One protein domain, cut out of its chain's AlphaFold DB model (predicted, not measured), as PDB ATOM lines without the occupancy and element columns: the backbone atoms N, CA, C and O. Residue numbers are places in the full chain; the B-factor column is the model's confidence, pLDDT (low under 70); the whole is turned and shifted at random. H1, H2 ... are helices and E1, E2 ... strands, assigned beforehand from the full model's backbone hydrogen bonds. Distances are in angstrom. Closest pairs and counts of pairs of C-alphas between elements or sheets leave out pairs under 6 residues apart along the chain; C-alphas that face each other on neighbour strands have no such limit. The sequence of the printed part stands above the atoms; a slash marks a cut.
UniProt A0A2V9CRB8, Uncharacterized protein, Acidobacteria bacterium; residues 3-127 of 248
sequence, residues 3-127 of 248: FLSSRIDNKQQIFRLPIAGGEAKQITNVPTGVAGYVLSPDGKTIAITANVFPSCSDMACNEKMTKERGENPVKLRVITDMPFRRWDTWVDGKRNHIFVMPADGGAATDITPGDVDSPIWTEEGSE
ATOM      1  N   PHE A   3      27.109 -46.359 -19.531       95.12
ATOM      2  CA  PHE A   3      26.845 -44.924 -19.622       95.12
ATOM      3  C   PHE A   3      25.349 -44.632 -19.499       95.12
ATOM      4  O   PHE A   3      24.518 -45.497 -19.783       95.12
ATOM      5  N   LEU A   4      25.017 -43.406 -19.093       95.12
ATOM      6  CA  LEU A   4      23.641 -42.920 -19.039       95.12
ATOM      7  C   LEU A   4      23.260 -42.260 -20.362       95.12
ATOM      8  O   LEU A   4      24.059 -41.549 -20.967       95.12
ATOM      9  N   SER A   5      22.035 -42.494 -20.819       95.88
ATOM     10  CA  SER A   5      21.495 -41.860 -22.021       95.88
ATOM     11  C   SER A   5      19.971 -41.796 -21.956       95.88
ATOM     12  O   SER A   5      19.337 -42.718 -21.456       95.88
ATOM     13  N   SER A   6      19.385 -40.728 -22.501       95.69
ATOM     14  CA  SER A   6      17.933 -40.502 -22.582       95.69
ATOM     15  C   SER A   6      17.334 -40.762 -23.969       95.69
ATOM     16  O   SER A   6      16.186 -40.422 -24.231       95.69
ATOM     17  N   ARG A   7      18.098 -41.384 -24.875       93.38
ATOM     18  CA  ARG A   7      17.708 -41.588 -26.283       93.38
ATOM     19  C   ARG A   7      16.454 -42.439 -26.521       93.38
ATOM     20  O   ARG A   7      15.956 -42.440 -27.640       93.38
ATOM     21  N   ILE A   8      15.985 -43.185 -25.520       90.00
ATOM     22  CA  ILE A   8      14.741 -43.965 -25.576       90.00
ATOM     23  C   ILE A   8      13.758 -43.324 -24.593       90.00
ATOM     24  O   ILE A   8      14.086 -43.113 -23.426       90.00
ATOM     25  N   ASP A   9      12.578 -42.959 -25.095       87.12
ATOM     26  CA  ASP A   9      11.456 -42.380 -24.341       87.12
ATOM     27  C   ASP A   9      11.768 -41.109 -23.529       87.12
ATOM     28  O   ASP A   9      11.012 -40.748 -22.627       87.12
ATOM     29  N   ASN A  10      12.871 -40.410 -23.837       90.00
ATOM     30  CA  ASN A  10      13.363 -39.236 -23.101       90.00
ATOM     31  C   ASN A  10      13.590 -39.489 -21.599       90.00
ATOM     32  O   ASN A  10      13.571 -38.558 -20.795       90.00
ATOM     33  N   LYS A  11      13.832 -40.745 -21.208       91.56
ATOM     34  CA  LYS A  11      14.140 -41.136 -19.828       91.56
ATOM     35  C   LYS A  11      15.585 -41.579 -19.748       91.56
ATOM     36  O   LYS A  11      16.025 -42.413 -20.532       91.56
ATOM     37  N   GLN A  12      16.325 -41.047 -18.785       94.94
ATOM     38  CA  GLN A  12      17.708 -41.449 -18.565       94.94
ATOM     39  C   GLN A  12      17.761 -42.921 -18.130       94.94
ATOM     40  O   GLN A  12      17.116 -43.311 -17.162       94.94
ATOM     41  N   GLN A  13      18.494 -43.747 -18.872       96.44
ATOM     42  CA  GLN A  13      18.677 -45.178 -18.610       96.44
ATOM     43  C   GLN A  13      20.152 -45.550 -18.743       96.44
ATOM     44  O   GLN A  13      20.924 -44.845 -19.400       96.44
ATOM     45  N   ILE A  14      20.538 -46.679 -18.152       96.62
ATOM     46  CA  ILE A  14      21.878 -47.238 -18.295       96.62
ATOM     47  C   ILE A  14      21.936 -48.085 -19.563       96.62
ATOM     48  O   ILE A  14      21.135 -48.999 -19.792       96.62
ATOM     49  N   PHE A  15      22.954 -47.807 -20.364       96.69
ATOM     50  CA  PHE A  15      23.315 -48.579 -21.535       96.69
ATOM     51  C   PHE A  15      24.672 -49.234 -21.336       96.69
ATOM     52  O   PHE A  15      25.589 -48.655 -20.751       96.69
ATOM     53  N   ARG A  16      24.806 -50.446 -21.870       95.94
ATOM     54  CA  ARG A  16      26.050 -51.204 -21.892       95.94
ATOM     55  C   ARG A  16      26.562 -51.306 -23.322       95.94
ATOM     56  O   ARG A  16      25.859 -51.788 -24.206       95.94
ATOM     57  N   LEU A  17      27.809 -50.893 -23.522       95.38
ATOM     58  CA  LEU A  17      28.550 -51.045 -24.772       95.38
ATOM     59  C   LEU A  17      29.711 -52.035 -24.567       95.38
ATOM     60  O   LEU A  17      30.512 -51.828 -23.641       95.38
ATOM     61  N   PRO A  18      29.842 -53.093 -25.388       93.50
ATOM     62  CA  PRO A  18      31.004 -53.977 -25.339       93.50
ATOM     63  C   PRO A  18      32.303 -53.213 -25.628       93.50
ATOM     64  O   PRO A  18      32.334 -52.310 -26.459       93.50
ATOM     65  N   ILE A  19      33.398 -53.575 -24.952       91.75
ATOM     66  CA  ILE A  19      34.702 -52.906 -25.146       91.75
ATOM     67  C   ILE A  19      35.252 -53.159 -26.555       91.75
ATOM     68  O   ILE A  19      35.895 -52.287 -27.126       91.75
ATOM     69  N   ALA A  20      34.945 -54.321 -27.137       94.12
ATOM     70  CA  ALA A  20      35.290 -54.653 -28.518       94.12
ATOM     71  C   ALA A  20      34.514 -53.826 -29.569       94.12
ATOM     72  O   ALA A  20      34.741 -53.998 -30.762       94.12
ATOM     73  N   GLY A  21      33.607 -52.939 -29.143       90.25
ATOM     74  CA  GLY A  21      32.690 -52.220 -30.019       90.25
ATOM     75  C   GLY A  21      31.404 -53.002 -30.299       90.25
ATOM     76  O   GLY A  21      31.172 -54.074 -29.739       90.25
ATOM     77  N   GLY A  22      30.543 -52.430 -31.141       93.69
ATOM     78  CA  GLY A  22      29.214 -52.955 -31.465       93.69
ATOM     79  C   GLY A  22      28.088 -52.023 -31.016       93.69
ATOM     80  O   GLY A  22      28.309 -50.842 -30.752       93.69
ATOM     81  N   GLU A  23      26.872 -52.555 -30.937       93.56
ATOM     82  CA  GLU A  23      25.698 -51.779 -30.536       93.56
ATOM     83  C   GLU A  23      25.555 -51.705 -29.010       93.56
ATOM     84  O   GLU A  23      25.756 -52.679 -28.282       93.56
ATOM     85  N   ALA A  24      25.193 -50.522 -28.513       95.31
ATOM     86  CA  ALA A  24      24.938 -50.311 -27.095       95.31
ATOM     87  C   ALA A  24      23.525 -50.776 -26.722       95.31
ATOM     88  O   ALA A  24      22.542 -50.213 -27.205       95.31
ATOM     89  N   LYS A  25      23.428 -51.733 -25.798       95.06
ATOM     90  CA  LYS A  25      22.166 -52.309 -25.318       95.06
ATOM     91  C   LYS A  25      21.664 -51.573 -24.077       95.06
ATOM     92  O   LYS A  25      22.442 -51.327 -23.156       95.06
ATOM     93  N   GLN A  26      20.375 -51.247 -24.032       95.94
ATOM     94  CA  GLN A  26      19.733 -50.765 -22.806       95.94
ATOM     95  C   GLN A  26      19.636 -51.916 -21.805       95.94
ATOM     96  O   GLN A  26      19.146 -52.991 -22.153       95.94
ATOM     97  N   ILE A  27      20.113 -51.707 -20.579       96.19
ATOM     98  CA  ILE A  27      20.092 -52.746 -19.538       96.19
ATOM     99  C   ILE A  27      19.134 -52.432 -18.389       96.19
ATOM    100  O   ILE A  27      18.814 -53.337 -17.626       96.19
ATOM    101  N   THR A  28      18.648 -51.193 -18.287       95.50
ATOM    102  CA  THR A  28      17.667 -50.758 -17.281       95.50
ATOM    103  C   THR A  28      16.362 -50.322 -17.925       95.50
ATOM    104  O   THR A  28      16.348 -49.841 -19.055       95.50
ATOM    105  N   ASN A  29      15.264 -50.422 -17.184       92.12
ATOM    106  CA  ASN A  29      14.004 -49.788 -17.548       92.12
ATOM    107  C   ASN A  29      13.335 -49.226 -16.290       92.12
ATOM    108  O   ASN A  29      12.433 -49.839 -15.728       92.12
ATOM    109  N   VAL A  30      13.847 -48.096 -15.800       92.50
ATOM    110  CA  VAL A  30      13.296 -47.418 -14.620       92.50
ATOM    111  C   VAL A  30      12.278 -46.370 -15.079       92.50
ATOM    112  O   VAL A  30      12.679 -45.420 -15.758       92.50
ATOM    113  N   PRO A  31      10.985 -46.477 -14.720       90.81
ATOM    114  CA  PRO A  31       9.946 -45.587 -15.243       90.81
ATOM    115  C   PRO A  31      10.150 -44.106 -14.923       90.81
ATOM    116  O   PRO A  31       9.741 -43.253 -15.714       90.81
ATOM    117  N   THR A  32      10.793 -43.813 -13.792       89.81
ATOM    118  CA  THR A  32      11.130 -42.462 -13.326       89.81
ATOM    119  C   THR A  32      12.477 -41.951 -13.839       89.81
ATOM    120  O   THR A  32      12.804 -40.788 -13.614       89.81
ATOM    121  N   GLY A  33      13.226 -42.785 -14.568       92.69
ATOM    122  CA  GLY A  33      14.591 -42.508 -15.000       92.69
ATOM    123  C   GLY A  33      15.633 -42.823 -13.924       92.69
ATOM    124  O   GLY A  33      15.375 -42.774 -12.722       92.69
ATOM    125  N   VAL A  34      16.831 -43.160 -14.386       94.81
ATOM    126  CA  VAL A  34      18.019 -43.361 -13.558       94.81
ATOM    127  C   VAL A  34      18.689 -42.014 -13.328       94.81
ATOM    128  O   VAL A  34      19.128 -41.385 -14.289       94.81
ATOM    129  N   ALA A  35      18.803 -41.601 -12.066       92.50
ATOM    130  CA  ALA A  35      19.530 -40.388 -11.693       92.50
ATOM    131  C   ALA A  35      21.047 -40.617 -11.748       92.50
ATOM    132  O   ALA A  35      21.782 -39.793 -12.274       92.50
ATOM    133  N   GLY A  36      21.507 -41.774 -11.270       93.50
ATOM    134  CA  GLY A  36      22.920 -42.137 -11.272       93.50
ATOM    135  C   GLY A  36      23.118 -43.633 -11.053       93.50
ATOM    136  O   GLY A  36      22.171 -44.352 -10.724       93.50
ATOM    137  N   TYR A  37      24.343 -44.121 -11.251       95.62
ATOM    138  CA  TYR A  37      24.669 -45.526 -11.015       95.62
ATOM    139  C   TYR A  37      26.117 -45.735 -10.572       95.62
ATOM    140  O   TYR A  37      27.008 -44.970 -10.930       95.62
ATOM    141  N   VAL A  38      26.354 -46.829  -9.850       95.25
ATOM    142  CA  VAL A  38      27.684 -47.292  -9.441       95.25
ATOM    143  C   VAL A  38      27.793 -48.783  -9.748       95.25
ATOM    144  O   VAL A  38      26.895 -49.558  -9.427       95.25
ATOM    145  N   LEU A  39      28.890 -49.195 -10.385       95.56
ATOM    146  CA  LEU A  39      29.197 -50.605 -10.635       95.56
ATOM    147  C   LEU A  39      29.972 -51.180  -9.445       95.56
ATOM    148  O   LEU A  39      30.899 -50.546  -8.938       95.56
ATOM    149  N   SER A  40      29.624 -52.391  -9.022       95.56
ATOM    150  CA  SER A  40      30.357 -53.112  -7.985       95.56
ATOM    151  C   SER A  40      31.805 -53.407  -8.420       95.56
ATOM    152  O   SER A  40      32.063 -53.595  -9.612       95.56
ATOM    153  N   PRO A  41      32.782 -53.479  -7.493       94.50
ATOM    154  CA  PRO A  41      34.182 -53.754  -7.832       94.50
ATOM    155  C   PRO A  41      34.420 -55.059  -8.603       94.50
ATOM    156  O   PRO A  41      35.346 -55.141  -9.407       94.50
ATOM    157  N   ASP A  42      33.585 -56.074  -8.378       94.56
ATOM    158  CA  ASP A  42      33.597 -57.345  -9.114       94.56
ATOM    159  C   ASP A  42      32.855 -57.293 -10.465       94.56
ATOM    160  O   ASP A  42      32.889 -58.266 -11.219       94.56
ATOM    161  N   GLY A  43      32.198 -56.174 -10.785       94.75
ATOM    162  CA  GLY A  43      31.531 -55.922 -12.060       94.75
ATOM    163  C   GLY A  43      30.214 -56.670 -12.269       94.75
ATOM    164  O   GLY A  43      29.715 -56.683 -13.392       94.75
ATOM    165  N   LYS A  44      29.665 -57.312 -11.231       95.81
ATOM    166  CA  LYS A  44      28.475 -58.174 -11.337       95.81
ATOM    167  C   LYS A  44      27.169 -57.483 -10.974       95.81
ATOM    168  O   LYS A  44      26.119 -57.906 -11.453       95.81
ATOM    169  N   THR A  45      27.232 -56.423 -10.178       96.75
ATOM    170  CA  THR A  45      26.062 -55.737  -9.628       96.75
ATOM    171  C   THR A  45      26.156 -54.248  -9.913       96.75
ATOM    172  O   THR A  45      27.233 -53.658  -9.857       96.75
ATOM    173  N   ILE A  46      25.024 -53.624 -10.215       97.00
ATOM    174  CA  ILE A  46      24.899 -52.174 -10.345       97.00
ATOM    175  C   ILE A  46      23.953 -51.685  -9.253       97.00
ATOM    176  O   ILE A  46      22.852 -52.217  -9.115       97.00
ATOM    177  N   ALA A  47      24.386 -50.672  -8.505       96.62
ATOM    178  CA  ALA A  47      23.513 -49.848  -7.682       96.62
ATOM    179  C   ALA A  47      23.050 -48.648  -8.511       96.62
ATOM    180  O   ALA A  47      23.856 -48.005  -9.182       96.62
ATOM    181  N   ILE A  48      21.758 -48.363  -8.479       95.94
ATOM    182  CA  ILE A  48      21.083 -47.330  -9.257       95.94
ATOM    183  C   ILE A  48      20.382 -46.407  -8.282       95.94
ATOM    184  O   ILE A  48      19.620 -46.881  -7.449       95.94
ATOM    185  N   THR A  49      20.567 -45.104  -8.434       95.56
ATOM    186  CA  THR A  49      19.741 -44.126  -7.731       95.56
ATOM    187  C   THR A  49      18.595 -43.700  -8.635       95.56
ATOM    188  O   THR A  49      18.817 -43.323  -9.790       95.56
ATOM    189  N   ALA A  50      17.369 -43.735  -8.120       93.94
ATOM    190  CA  ALA A  50      16.197 -43.236  -8.828       93.94
ATOM    191  C   ALA A  50      15.263 -42.473  -7.886       93.94
ATOM    192  O   ALA A  50      15.108 -42.826  -6.719       93.94
ATOM    193  N   ASN A  51      14.618 -41.435  -8.423       92.94
ATOM    194  CA  ASN A  51      13.589 -40.681  -7.714       92.94
ATOM    195  C   ASN A  51      12.258 -41.425  -7.840       92.94
ATOM    196  O   ASN A  51      11.706 -41.505  -8.940       92.94
ATOM    197  N   VAL A  52      11.729 -41.942  -6.738       94.25
ATOM    198  CA  VAL A  52      10.489 -42.728  -6.697       94.25
ATOM    199  C   VAL A  52       9.497 -42.148  -5.698       94.25
ATOM    200  O   VAL A  52       9.860 -41.389  -4.806       94.25
ATOM    201  N   PHE A  53       8.221 -42.470  -5.865       93.62
ATOM    202  CA  PHE A  53       7.198 -42.121  -4.890       93.62
ATOM    203  C   PHE A  53       7.287 -43.089  -3.703       93.62
ATOM    204  O   PHE A  53       7.111 -44.291  -3.911       93.62
ATOM    205  N   PRO A  54       7.493 -42.603  -2.466       91.62
ATOM    206  CA  PRO A  54       7.642 -43.469  -1.294       91.62
ATOM    207  C   PRO A  54       6.356 -44.241  -0.955       91.62
ATOM    208  O   PRO A  54       6.400 -45.262  -0.280       91.62
ATOM    209  N   SER A  55       5.201 -43.787  -1.457       90.69
ATOM    210  CA  SER A  55       3.916 -44.485  -1.334       90.69
ATOM    211  C   SER A  55       3.760 -45.681  -2.284       90.69
ATOM    212  O   SER A  55       2.771 -46.403  -2.185       90.69
ATOM    213  N   CYS A  56       4.669 -45.863  -3.246       91.69
ATOM    214  CA  CYS A  56       4.614 -46.959  -4.205       91.69
ATOM    215  C   CYS A  56       5.413 -48.168  -3.721       91.69
ATOM    216  O   CYS A  56       6.564 -48.040  -3.319       91.69
ATOM    217  N   SER A  57       4.821 -49.358  -3.835       85.38
ATOM    218  CA  SER A  57       5.464 -50.626  -3.464       85.38
ATOM    219  C   SER A  57       6.384 -51.198  -4.544       85.38
ATOM    220  O   SER A  57       7.220 -52.045  -4.243       85.38
ATOM    221  N   ASP A  58       6.216 -50.787  -5.805       88.56
ATOM    222  CA  ASP A  58       6.976 -51.300  -6.943       88.56
ATOM    223  C   ASP A  58       7.155 -50.256  -8.066       88.56
ATOM    224  O   ASP A  58       6.670 -49.116  -8.008       88.56
ATOM    225  N   MET A  59       7.885 -50.651  -9.116       89.44
ATOM    226  CA  MET A  59       8.119 -49.806 -10.290       89.44
ATOM    227  C   MET A  59       6.855 -49.584 -11.133       89.44
ATOM    228  O   MET A  59       6.727 -48.524 -11.740       89.44
ATOM    229  N   ALA A  60       5.900 -50.519 -11.147       91.69
ATOM    230  CA  ALA A  60       4.663 -50.377 -11.919       91.69
ATOM    231  C   ALA A  60       3.761 -49.270 -11.343       91.69
ATOM    232  O   ALA A  60       3.220 -48.445 -12.083       91.69
ATOM    233  N   CYS A  61       3.667 -49.181 -10.014       93.25
ATOM    234  CA  CYS A  61       3.025 -48.065  -9.326       93.25
ATOM    235  C   CYS A  61       3.704 -46.735  -9.670       93.25
ATOM    236  O   CYS A  61       3.031 -45.755  -9.997       93.25
ATOM    237  N   ASN A  62       5.041 -46.705  -9.657       92.75
ATOM    238  CA  ASN A  62       5.805 -45.510 -10.010       92.75
ATOM    239  C   ASN A  62       5.575 -45.072 -11.462       92.75
ATOM    240  O   ASN A  62       5.475 -43.871 -11.732       92.75
ATOM    241  N   GLU A  63       5.458 -46.019 -12.393       92.62
ATOM    242  CA  GLU A  63       5.129 -45.749 -13.791       92.62
ATOM    243  C   GLU A  63       3.754 -45.101 -13.932       92.62
ATOM    244  O   GLU A  63       3.636 -44.032 -14.538       92.62
ATOM    245  N   LYS A  64       2.736 -45.701 -13.306       93.50
ATOM    246  CA  LYS A  64       1.365 -45.187 -13.312       93.50
ATOM    247  C   LYS A  64       1.299 -43.768 -12.744       93.50
ATOM    248  O   LYS A  64       0.815 -42.865 -13.420       93.50
ATOM    249  N   MET A  65       1.862 -43.550 -11.556       90.75
ATOM    250  CA  MET A  65       1.876 -42.238 -10.896       90.75
ATOM    251  C   MET A  65       2.624 -41.180 -11.714       90.75
ATOM    252  O   MET A  65       2.198 -40.027 -11.794       90.75
ATOM    253  N   THR A  66       3.740 -41.557 -12.346       89.25
ATOM    254  CA  THR A  66       4.510 -40.645 -13.204       89.25
ATOM    255  C   THR A  66       3.717 -40.255 -14.447       89.25
ATOM    256  O   THR A  66       3.705 -39.080 -14.813       89.25
ATOM    257  N   LYS A  67       3.023 -41.215 -15.068       90.69
ATOM    258  CA  LYS A  67       2.177 -40.966 -16.235       90.69
ATOM    259  C   LYS A  67       0.989 -40.071 -15.886       90.69
ATOM    260  O   LYS A  67       0.822 -39.026 -16.507       90.69
ATOM    261  N   GLU A  68       0.240 -40.418 -14.844       89.69
ATOM    262  CA  GLU A  68      -0.928 -39.655 -14.393       89.69
ATOM    263  C   GLU A  68      -0.567 -38.203 -14.054       89.69
ATOM    264  O   GLU A  68      -1.248 -37.274 -14.485       89.69
ATOM    265  N   ARG A  69       0.545 -37.969 -13.342       85.75
ATOM    266  CA  ARG A  69       1.001 -36.603 -13.025       85.75
ATOM    267  C   ARG A  69       1.568 -35.855 -14.236       85.75
ATOM    268  O   ARG A  69       1.428 -34.632 -14.321       85.75
ATOM    269  N   GLY A  70       2.206 -36.562 -15.169       85.19
ATOM    270  CA  GLY A  70       2.719 -35.985 -16.413       85.19
ATOM    271  C   GLY A  70       1.594 -35.485 -17.321       85.19
ATOM    272  O   GLY A  70       1.632 -34.336 -17.771       85.19
ATOM    273  N   GLU A  71       0.574 -36.323 -17.513       88.75
ATOM    274  CA  GLU A  71      -0.579 -36.081 -18.389       88.75
ATOM    275  C   GLU A  71      -1.626 -35.143 -17.771       88.75
ATOM    276  O   GLU A  71      -2.409 -34.543 -18.504       88.75
ATOM    277  N   ASN A  72      -1.627 -34.950 -16.446       86.75
ATOM    278  CA  ASN A  72      -2.568 -34.039 -15.795       86.75
ATOM    279  C   ASN A  72      -2.382 -32.587 -16.304       86.75
ATOM    280  O   ASN A  72      -1.298 -32.012 -16.118       86.75
ATOM    281  N   PRO A  73      -3.413 -31.967 -16.920       85.81
ATOM    282  CA  PRO A  73      -3.338 -30.598 -17.430       85.81
ATOM    283  C   PRO A  73      -3.296 -29.549 -16.309       85.81
ATOM    284  O   PRO A  73      -2.818 -28.435 -16.519       85.81
ATOM    285  N   VAL A  74      -3.756 -29.893 -15.104       86.12
ATOM    286  CA  VAL A  74      -3.708 -29.011 -13.938       86.12
ATOM    287  C   VAL A  74      -2.310 -29.080 -13.326       86.12
ATOM    288  O   VAL A  74      -1.940 -30.058 -12.684       86.12
ATOM    289  N   LYS A  75      -1.522 -28.015 -13.509       82.12
ATOM    290  CA  LYS A  75      -0.159 -27.890 -12.954       82.12
ATOM    291  C   LYS A  75      -0.103 -27.161 -11.603       82.12
ATOM    292  O   LYS A  75       0.968 -26.713 -11.189       82.12
ATOM    293  N   LEU A  76      -1.242 -27.039 -10.915       84.19
ATOM    294  CA  LEU A  76      -1.295 -26.499  -9.558       84.19
ATOM    295  C   LEU A  76      -0.551 -27.447  -8.607       84.19
ATOM    296  O   LEU A  76      -0.816 -28.647  -8.588       84.19
ATOM    297  N   ARG A  77       0.370 -26.900  -7.810       82.06
ATOM    298  CA  ARG A  77       1.088 -27.643  -6.772       82.06
ATOM    299  C   ARG A  77       0.561 -27.243  -5.408       82.06
ATOM    300  O   ARG A  77       0.519 -26.059  -5.089       82.06
ATOM    301  N   VAL A  78       0.195 -28.237  -4.611       83.75
ATOM    302  CA  VAL A  78      -0.077 -28.056  -3.187       83.75
ATOM    303  C   VAL A  78       1.214 -28.389  -2.451       83.75
ATOM    304  O   VAL A  78       1.728 -29.496  -2.583       83.75
ATOM    305  N   ILE A  79       1.767 -27.407  -1.742       85.25
ATOM    306  CA  ILE A  79       3.021 -27.546  -1.002       85.25
ATOM    307  C   ILE A  79       2.670 -27.699   0.475       85.25
ATOM    308  O   ILE A  79       2.247 -26.735   1.107       85.25
ATOM    309  N   THR A  80       2.818 -28.912   0.998       83.38
ATOM    310  CA  THR A  80       2.557 -29.240   2.410       83.38
ATOM    311  C   THR A  80       3.833 -29.439   3.215       83.38
ATOM    312  O   THR A  80       3.824 -29.225   4.421       83.38
ATOM    313  N   ASP A  81       4.935 -29.789   2.547       81.25
ATOM    314  CA  ASP A  81       6.160 -30.257   3.185       81.25
ATOM    315  C   ASP A  81       7.403 -29.615   2.560       81.25
ATOM    316  O   ASP A  81       7.393 -29.153   1.414       81.25
ATOM    317  N   MET A  82       8.494 -29.595   3.327       82.75
ATOM    318  CA  MET A  82       9.809 -29.156   2.866       82.75
ATOM    319  C   MET A  82      10.788 -30.344   2.772       82.75
ATOM    320  O   MET A  82      10.684 -31.270   3.578       82.75
ATOM    321  N   PRO A  83      11.776 -30.290   1.856       82.19
ATOM    322  CA  PRO A  83      11.936 -29.283   0.809       82.19
ATOM    323  C   PRO A  83      10.970 -29.539  -0.355       82.19
ATOM    324  O   PRO A  83      10.857 -30.647  -0.869       82.19
ATOM    325  N   PHE A  84      10.291 -28.493  -0.822       84.75
ATOM    326  CA  PHE A  84       9.380 -28.599  -1.968       84.75
ATOM    327  C   PHE A  84      10.094 -28.421  -3.317       84.75
ATOM    328  O   PHE A  84       9.554 -28.771  -4.369       84.75
ATOM    329  N   ARG A  85      11.317 -27.880  -3.301       86.25
ATOM    330  CA  ARG A  85      12.130 -27.596  -4.484       86.25
ATOM    331  C   ARG A  85      13.615 -27.777  -4.168       86.25
ATOM    332  O   ARG A  85      14.066 -27.365  -3.103       86.25
ATOM    333  N   ARG A  86      14.360 -28.351  -5.111       84.75
ATOM    334  CA  ARG A  86      15.825 -28.441  -5.125       84.75
ATOM    335  C   ARG A  86      16.318 -27.641  -6.326       84.75
ATOM    336  O   ARG A  86      16.102 -28.044  -7.465       84.75
ATOM    337  N   TRP A  87      16.903 -26.473  -6.065       82.69
ATOM    338  CA  TRP A  87      17.307 -25.508  -7.095       82.69
ATOM    339  C   TRP A  87      16.172 -25.150  -8.058       82.69
ATOM    340  O   TRP A  87      15.166 -24.567  -7.655       82.69
ATOM    341  N   ASP A  88      16.324 -25.474  -9.336       83.62
ATOM    342  CA  ASP A  88      15.353 -25.224 -10.384       83.62
ATOM    343  C   ASP A  88      14.287 -26.331 -10.492       83.62
ATOM    344  O   ASP A  88      13.247 -26.087 -11.107       83.62
ATOM    345  N   THR A  89      14.463 -27.460  -9.797       83.81
ATOM    346  CA  THR A  89      13.655 -28.684  -9.919       83.81
ATOM    347  C   THR A  89      12.715 -28.904  -8.728       83.81
ATOM    348  O   THR A  89      13.080 -28.718  -7.569       83.81
ATOM    349  N   TRP A  90      11.474 -29.321  -8.992       86.56
ATOM    350  CA  TRP A  90      10.491 -29.658  -7.953       86.56
ATOM    351  C   TRP A  90      10.716 -31.071  -7.410       86.56
ATOM    352  O   TRP A  90      10.973 -31.991  -8.182       86.56
ATOM    353  N   VAL A  91      10.579 -31.254  -6.092       83.81
ATOM    354  CA  VAL A  91      10.698 -32.587  -5.463       83.81
ATOM    355  C   VAL A  91       9.464 -33.445  -5.768       83.81
ATOM    356  O   VAL A  91       9.562 -34.662  -5.893       83.81
ATOM    357  N   ASP A  92       8.297 -32.804  -5.930       84.81
ATOM    358  CA  ASP A  92       7.014 -33.421  -6.301       84.81
ATOM    359  C   ASP A  92       6.669 -34.681  -5.468       84.81
ATOM    360  O   ASP A  92       6.012 -35.607  -5.948       84.81
ATOM    361  N   GLY A  93       7.087 -34.721  -4.198       86.88
ATOM    362  CA  GLY A  93       6.833 -35.836  -3.278       86.88
ATOM    363  C   GLY A  93       7.572 -37.131  -3.628       86.88
ATOM    364  O   GLY A  93       7.110 -38.209  -3.259       86.88
ATOM    365  N   LYS A  94       8.673 -37.049  -4.382       90.88
ATOM    366  CA  LYS A  94       9.571 -38.178  -4.646       90.88
ATOM    367  C   LYS A  94      10.737 -38.197  -3.662       90.88
ATOM    368  O   LYS A  94      11.151 -37.153  -3.163       90.88
ATOM    369  N   ARG A  95      11.296 -39.386  -3.458       91.81
ATOM    370  CA  ARG A  95      12.516 -39.644  -2.691       91.81
ATOM    371  C   ARG A  95      13.537 -40.372  -3.547       91.81
ATOM    372  O   ARG A  95      13.177 -41.195  -4.389       91.81
ATOM    373  N   ASN A  96      14.807 -40.060  -3.337       93.06
ATOM    374  CA  ASN A  96      15.912 -40.832  -3.885       93.06
ATOM    375  C   ASN A  96      16.006 -42.167  -3.160       93.06
ATOM    376  O   ASN A  96      16.222 -42.176  -1.952       93.06
ATOM    377  N   HIS A  97      15.888 -43.268  -3.891       94.88
ATOM    378  CA  HIS A  97      16.154 -44.611  -3.379       94.88
ATOM    379  C   HIS A  97      17.292 -45.265  -4.168       94.88
ATOM    380  O   HIS A  97      17.495 -44.963  -5.352       94.88
ATOM    381  N   ILE A  98      17.991 -46.202  -3.524       95.62
ATOM    382  CA  ILE A  98      18.953 -47.099  -4.158       95.62
ATOM    383  C   ILE A  98      18.247 -48.392  -4.550       95.62
ATOM    384  O   ILE A  98      17.641 -49.077  -3.727       95.62
ATOM    385  N   PHE A  99      18.428 -48.770  -5.805       95.81
ATOM    386  CA  PHE A  99      18.039 -50.058  -6.347       95.81
ATOM    387  C   PHE A  99      19.278 -50.853  -6.729       95.81
ATOM    388  O   PHE A  99      20.247 -50.285  -7.225       95.81
ATOM    389  N   VAL A 100      19.249 -52.171  -6.566       96.50
ATOM    390  CA  VAL A 100      20.338 -53.056  -7.003       96.50
ATOM    391  C   VAL A 100      19.864 -54.028  -8.059       96.50
ATOM    392  O   VAL A 100      18.736 -54.518  -8.015       96.50
ATOM    393  N   MET A 101      20.730 -54.298  -9.032       96.56
ATOM    394  CA  MET A 101      20.431 -55.216 -10.125       96.56
ATOM    395  C   MET A 101      21.687 -55.874 -10.711       96.56
ATOM    396  O   MET A 101      22.790 -55.341 -10.553       96.56
ATOM    397  N   PRO A 102      21.546 -56.990 -11.450       96.94
ATOM    398  CA  PRO A 102      22.654 -57.587 -12.186       96.94
ATOM    399  C   PRO A 102      23.211 -56.648 -13.267       96.94
ATOM    400  O   PRO A 102      22.465 -56.003 -14.005       96.94
ATOM    401  N   ALA A 103      24.535 -56.622 -13.420       95.69
ATOM    402  CA  ALA A 103      25.232 -55.744 -14.363       95.69
ATOM    403  C   ALA A 103      25.027 -56.108 -15.848       95.69
ATOM    404  O   ALA A 103      25.329 -55.300 -16.733       95.69
ATOM    405  N   ASP A 104      24.516 -57.307 -16.134       92.81
ATOM    406  CA  ASP A 104      24.121 -57.742 -17.479       92.81
ATOM    407  C   ASP A 104      22.669 -57.359 -17.837       92.81
ATOM    408  O   ASP A 104      22.228 -57.590 -18.967       92.81
ATOM    409  N   GLY A 105      21.949 -56.717 -16.913       92.62
ATOM    410  CA  GLY A 105      20.531 -56.391 -17.037       92.62
ATOM    411  C   GLY A 105      19.648 -57.314 -16.196       92.62
ATOM    412  O   GLY A 105      20.042 -58.422 -15.834       92.62
ATOM    413  N   GLY A 106      18.442 -56.851 -15.873       91.00
ATOM    414  CA  GLY A 106      17.494 -57.585 -15.037       91.00
ATOM    415  C   GLY A 106      16.569 -56.666 -14.250       91.00
ATOM    416  O   GLY A 106      16.577 -55.449 -14.438       91.00
ATOM    417  N   ALA A 107      15.767 -57.263 -13.370       91.25
ATOM    418  CA  ALA A 107      14.937 -56.514 -12.437       91.25
ATOM    419  C   ALA A 107      15.810 -55.790 -11.403       91.25
ATOM    420  O   ALA A 107      16.807 -56.340 -10.933       91.25
ATOM    421  N   ALA A 108      15.415 -54.564 -11.064       93.62
ATOM    422  CA  ALA A 108      16.045 -53.774 -10.019       93.62
ATOM    423  C   ALA A 108      15.215 -53.855  -8.736       93.62
ATOM    424  O   ALA A 108      14.000 -53.652  -8.766       93.62
ATOM    425  N   THR A 109      15.874 -54.160  -7.623       94.19
ATOM    426  CA  THR A 109      15.250 -54.311  -6.305       94.19
ATOM    427  C   THR A 109      15.558 -53.095  -5.452       94.19
ATOM    428  O   THR A 109      16.725 -52.737  -5.321       94.19
ATOM    429  N   ASP A 110      14.530 -52.477  -4.872       95.00
ATOM    430  CA  ASP A 110      14.692 -51.374  -3.922       95.00
ATOM    431  C   ASP A 110      15.301 -51.890  -2.616       95.00
ATOM    432  O   ASP A 110      14.734 -52.780  -1.977       95.00
ATOM    433  N   ILE A 111      16.451 -51.346  -2.225       95.38
ATOM    434  CA  ILE A 111      17.134 -51.708  -0.975       95.38
ATOM    435  C   ILE A 111      17.004 -50.625   0.096       95.38
ATOM    436  O   ILE A 111      17.387 -50.857   1.242       95.38
ATOM    437  N   THR A 112      16.438 -49.464  -0.241       95.00
ATOM    438  CA  THR A 112      16.219 -48.354   0.692       95.00
ATOM    439  C   THR A 112      14.784 -47.817   0.624       95.00
ATOM    440  O   THR A 112      14.606 -46.611   0.450       95.00
ATOM    441  N   PRO A 113      13.745 -48.659   0.785       93.81
ATOM    442  CA  PRO A 113      12.374 -48.174   0.782       93.81
ATOM    443  C   PRO A 113      12.095 -47.298   2.012       93.81
ATOM    444  O   PRO A 113      12.558 -47.582   3.123       93.81
ATOM    445  N   GLY A 114      11.282 -46.261   1.832       91.12
ATOM    446  CA  GLY A 114      10.791 -45.401   2.906       91.12
ATOM    447  C   GLY A 114      10.643 -43.950   2.462       91.12
ATOM    448  O   GLY A 114      11.079 -43.571   1.387       91.12
ATOM    449  N   ASP A 115      10.034 -43.111   3.294       91.50
ATOM    450  CA  ASP A 115       9.901 -41.680   2.991       91.50
ATOM    451  C   ASP A 115      11.135 -40.888   3.450       91.50
ATOM    452  O   ASP A 115      11.090 -40.093   4.388       91.50
ATOM    453  N   VAL A 116      12.282 -41.184   2.839       90.38
ATOM    454  CA  VAL A 116      13.563 -40.535   3.141       90.38
ATOM    455  C   VAL A 116      14.539 -40.724   1.992       90.38
ATOM    456  O   VAL A 116      14.675 -41.817   1.454       90.38
ATOM    457  N   ASP A 117      15.263 -39.666   1.639       91.00
ATOM    458  CA  ASP A 117      16.296 -39.759   0.613       91.00
ATOM    459  C   ASP A 117      17.469 -40.629   1.095       91.00
ATOM    460  O   ASP A 117      18.058 -40.413   2.158       91.00
ATOM    461  N   SER A 118      17.764 -41.665   0.316       92.31
ATOM    462  CA  SER A 118      18.852 -42.623   0.479       92.31
ATOM    463  C   SER A 118      19.347 -43.028  -0.922       92.31
ATOM    464  O   SER A 118      18.695 -43.847  -1.562       92.31
ATOM    465  N   PRO A 119      20.463 -42.473  -1.433       92.25
ATOM    466  CA  PRO A 119      21.287 -41.445  -0.809       92.25
ATOM    467  C   PRO A 119      20.570 -40.094  -0.711       92.25
ATOM    468  O   PRO A 119      19.525 -39.894  -1.340       92.25
ATOM    469  N   ILE A 120      21.162 -39.131   0.002       89.62
ATOM    470  CA  ILE A 120      20.708 -37.740  -0.126       89.62
ATOM    471  C   ILE A 120      20.808 -37.284  -1.588       89.62
ATOM    472  O   ILE A 120      21.554 -37.839  -2.401       89.62
ATOM    473  N   TRP A 121      20.016 -36.280  -1.941       85.62
ATOM    474  CA  TRP A 121      19.993 -35.794  -3.311       85.62
ATOM    475  C   TRP A 121      21.257 -35.025  -3.683       85.62
ATOM    476  O   TRP A 121      21.672 -34.109  -2.978       85.62
ATOM    477  N   THR A 122      21.806 -35.381  -4.842       82.12
ATOM    478  CA  THR A 122      22.889 -34.681  -5.534       82.12
ATOM    479  C   THR A 122      22.502 -34.479  -6.995       82.12
ATOM    480  O   THR A 122      21.639 -35.192  -7.517       82.12
ATOM    481  N   GLU A 123      23.137 -33.520  -7.670       77.12
ATOM    482  CA  GLU A 123      22.861 -33.229  -9.083       77.12
ATOM    483  C   GLU A 123      23.170 -34.430  -9.994       77.12
ATOM    484  O   GLU A 123      22.408 -34.714 -10.917       77.12
ATOM    485  N   GLU A 124      24.238 -35.182  -9.704       71.00
ATOM    486  CA  GLU A 124      24.643 -36.368 -10.477       71.00
ATOM    487  C   GLU A 124      24.020 -37.688  -9.975       71.00
ATOM    488  O   GLU A 124      24.209 -38.751 -10.573       71.00
ATOM    489  N   GLY A 125      23.314 -37.666  -8.840       70.88
ATOM    490  CA  GLY A 125      22.540 -38.786  -8.295       70.88
ATOM    491  C   GLY A 125      23.320 -39.996  -7.754       70.88
ATOM    492  O   GLY A 125      22.730 -40.808  -7.047       70.88
ATOM    493  N   SER A 126      24.615 -40.163  -8.048       73.31
ATOM    494  CA  SER A 126      25.401 -41.359  -7.653       73.31
ATOM    495  C   SER A 126      26.630 -41.101  -6.784       73.31
ATOM    496  O   SER A 126      27.231 -42.053  -6.292       73.31
ATOM    497  N   GLU A 127      26.982 -39.840  -6.543       75.75
ATOM    498  CA  GLU A 127      28.213 -39.456  -5.834       75.75
ATOM    499  C   GLU A 127      28.270 -39.945  -4.380       75.75
ATOM    500  O   GLU A 127      29.349 -40.109  -3.811       75.75
TER     501      GLU A 127
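This is residues 3 to 127 of the 248 residues of an uncharacterized protein of Acidobacteria bacterium (UniProt A0A2V9CRB8). Little regular structure: a small antiparallel sheet, E3-E4-E5, with the hairpin E1-E2 near E3 and helix H1 near one end of E4, amid long loops. The 125 printed residues run E1 E2 E3 E4 H1 E5, mixed in class, with 40 in named elements. It is compact, radius of gyration of the C-alphas 15.2 A, spanning 51 by 27 by 27 A.

Find E1, residues 3 to 5, from C-alpha 3 at (26.845, -44.924, -19.622); E2, 13 to 16, and E3, 36 to 39, follow. E4, 45 to 52, spans 20.5 A, H1, 59 to 71, 18.2 A, and E5, 95 to 102, 22.7 A, to C-alpha 102 at (22.654, -57.587, -12.186).

Look for pairs within hydrogen-bond range between antiparallel neighbours: N 48 and O 99, 2.7 A, for E4-E5; N 38 and O 47, 2.8 A, for hairpin E3-E4; N 15 and O 3, 2.8 A, for hairpin E1-E2. H1, with every O i to N i+4 pair within range, only grazes the three-stranded sheet; its closest C-alphas to E4 are Asn 62 and Val 52, 6.4 A.

C-alphas 20 and 80 are farthest apart, 51.7 A. Links E2-E3 and H1-E5 are long; residues 70 to 76 stand free. The printed part has no cut; no printed residue is under 70 in pLDDT.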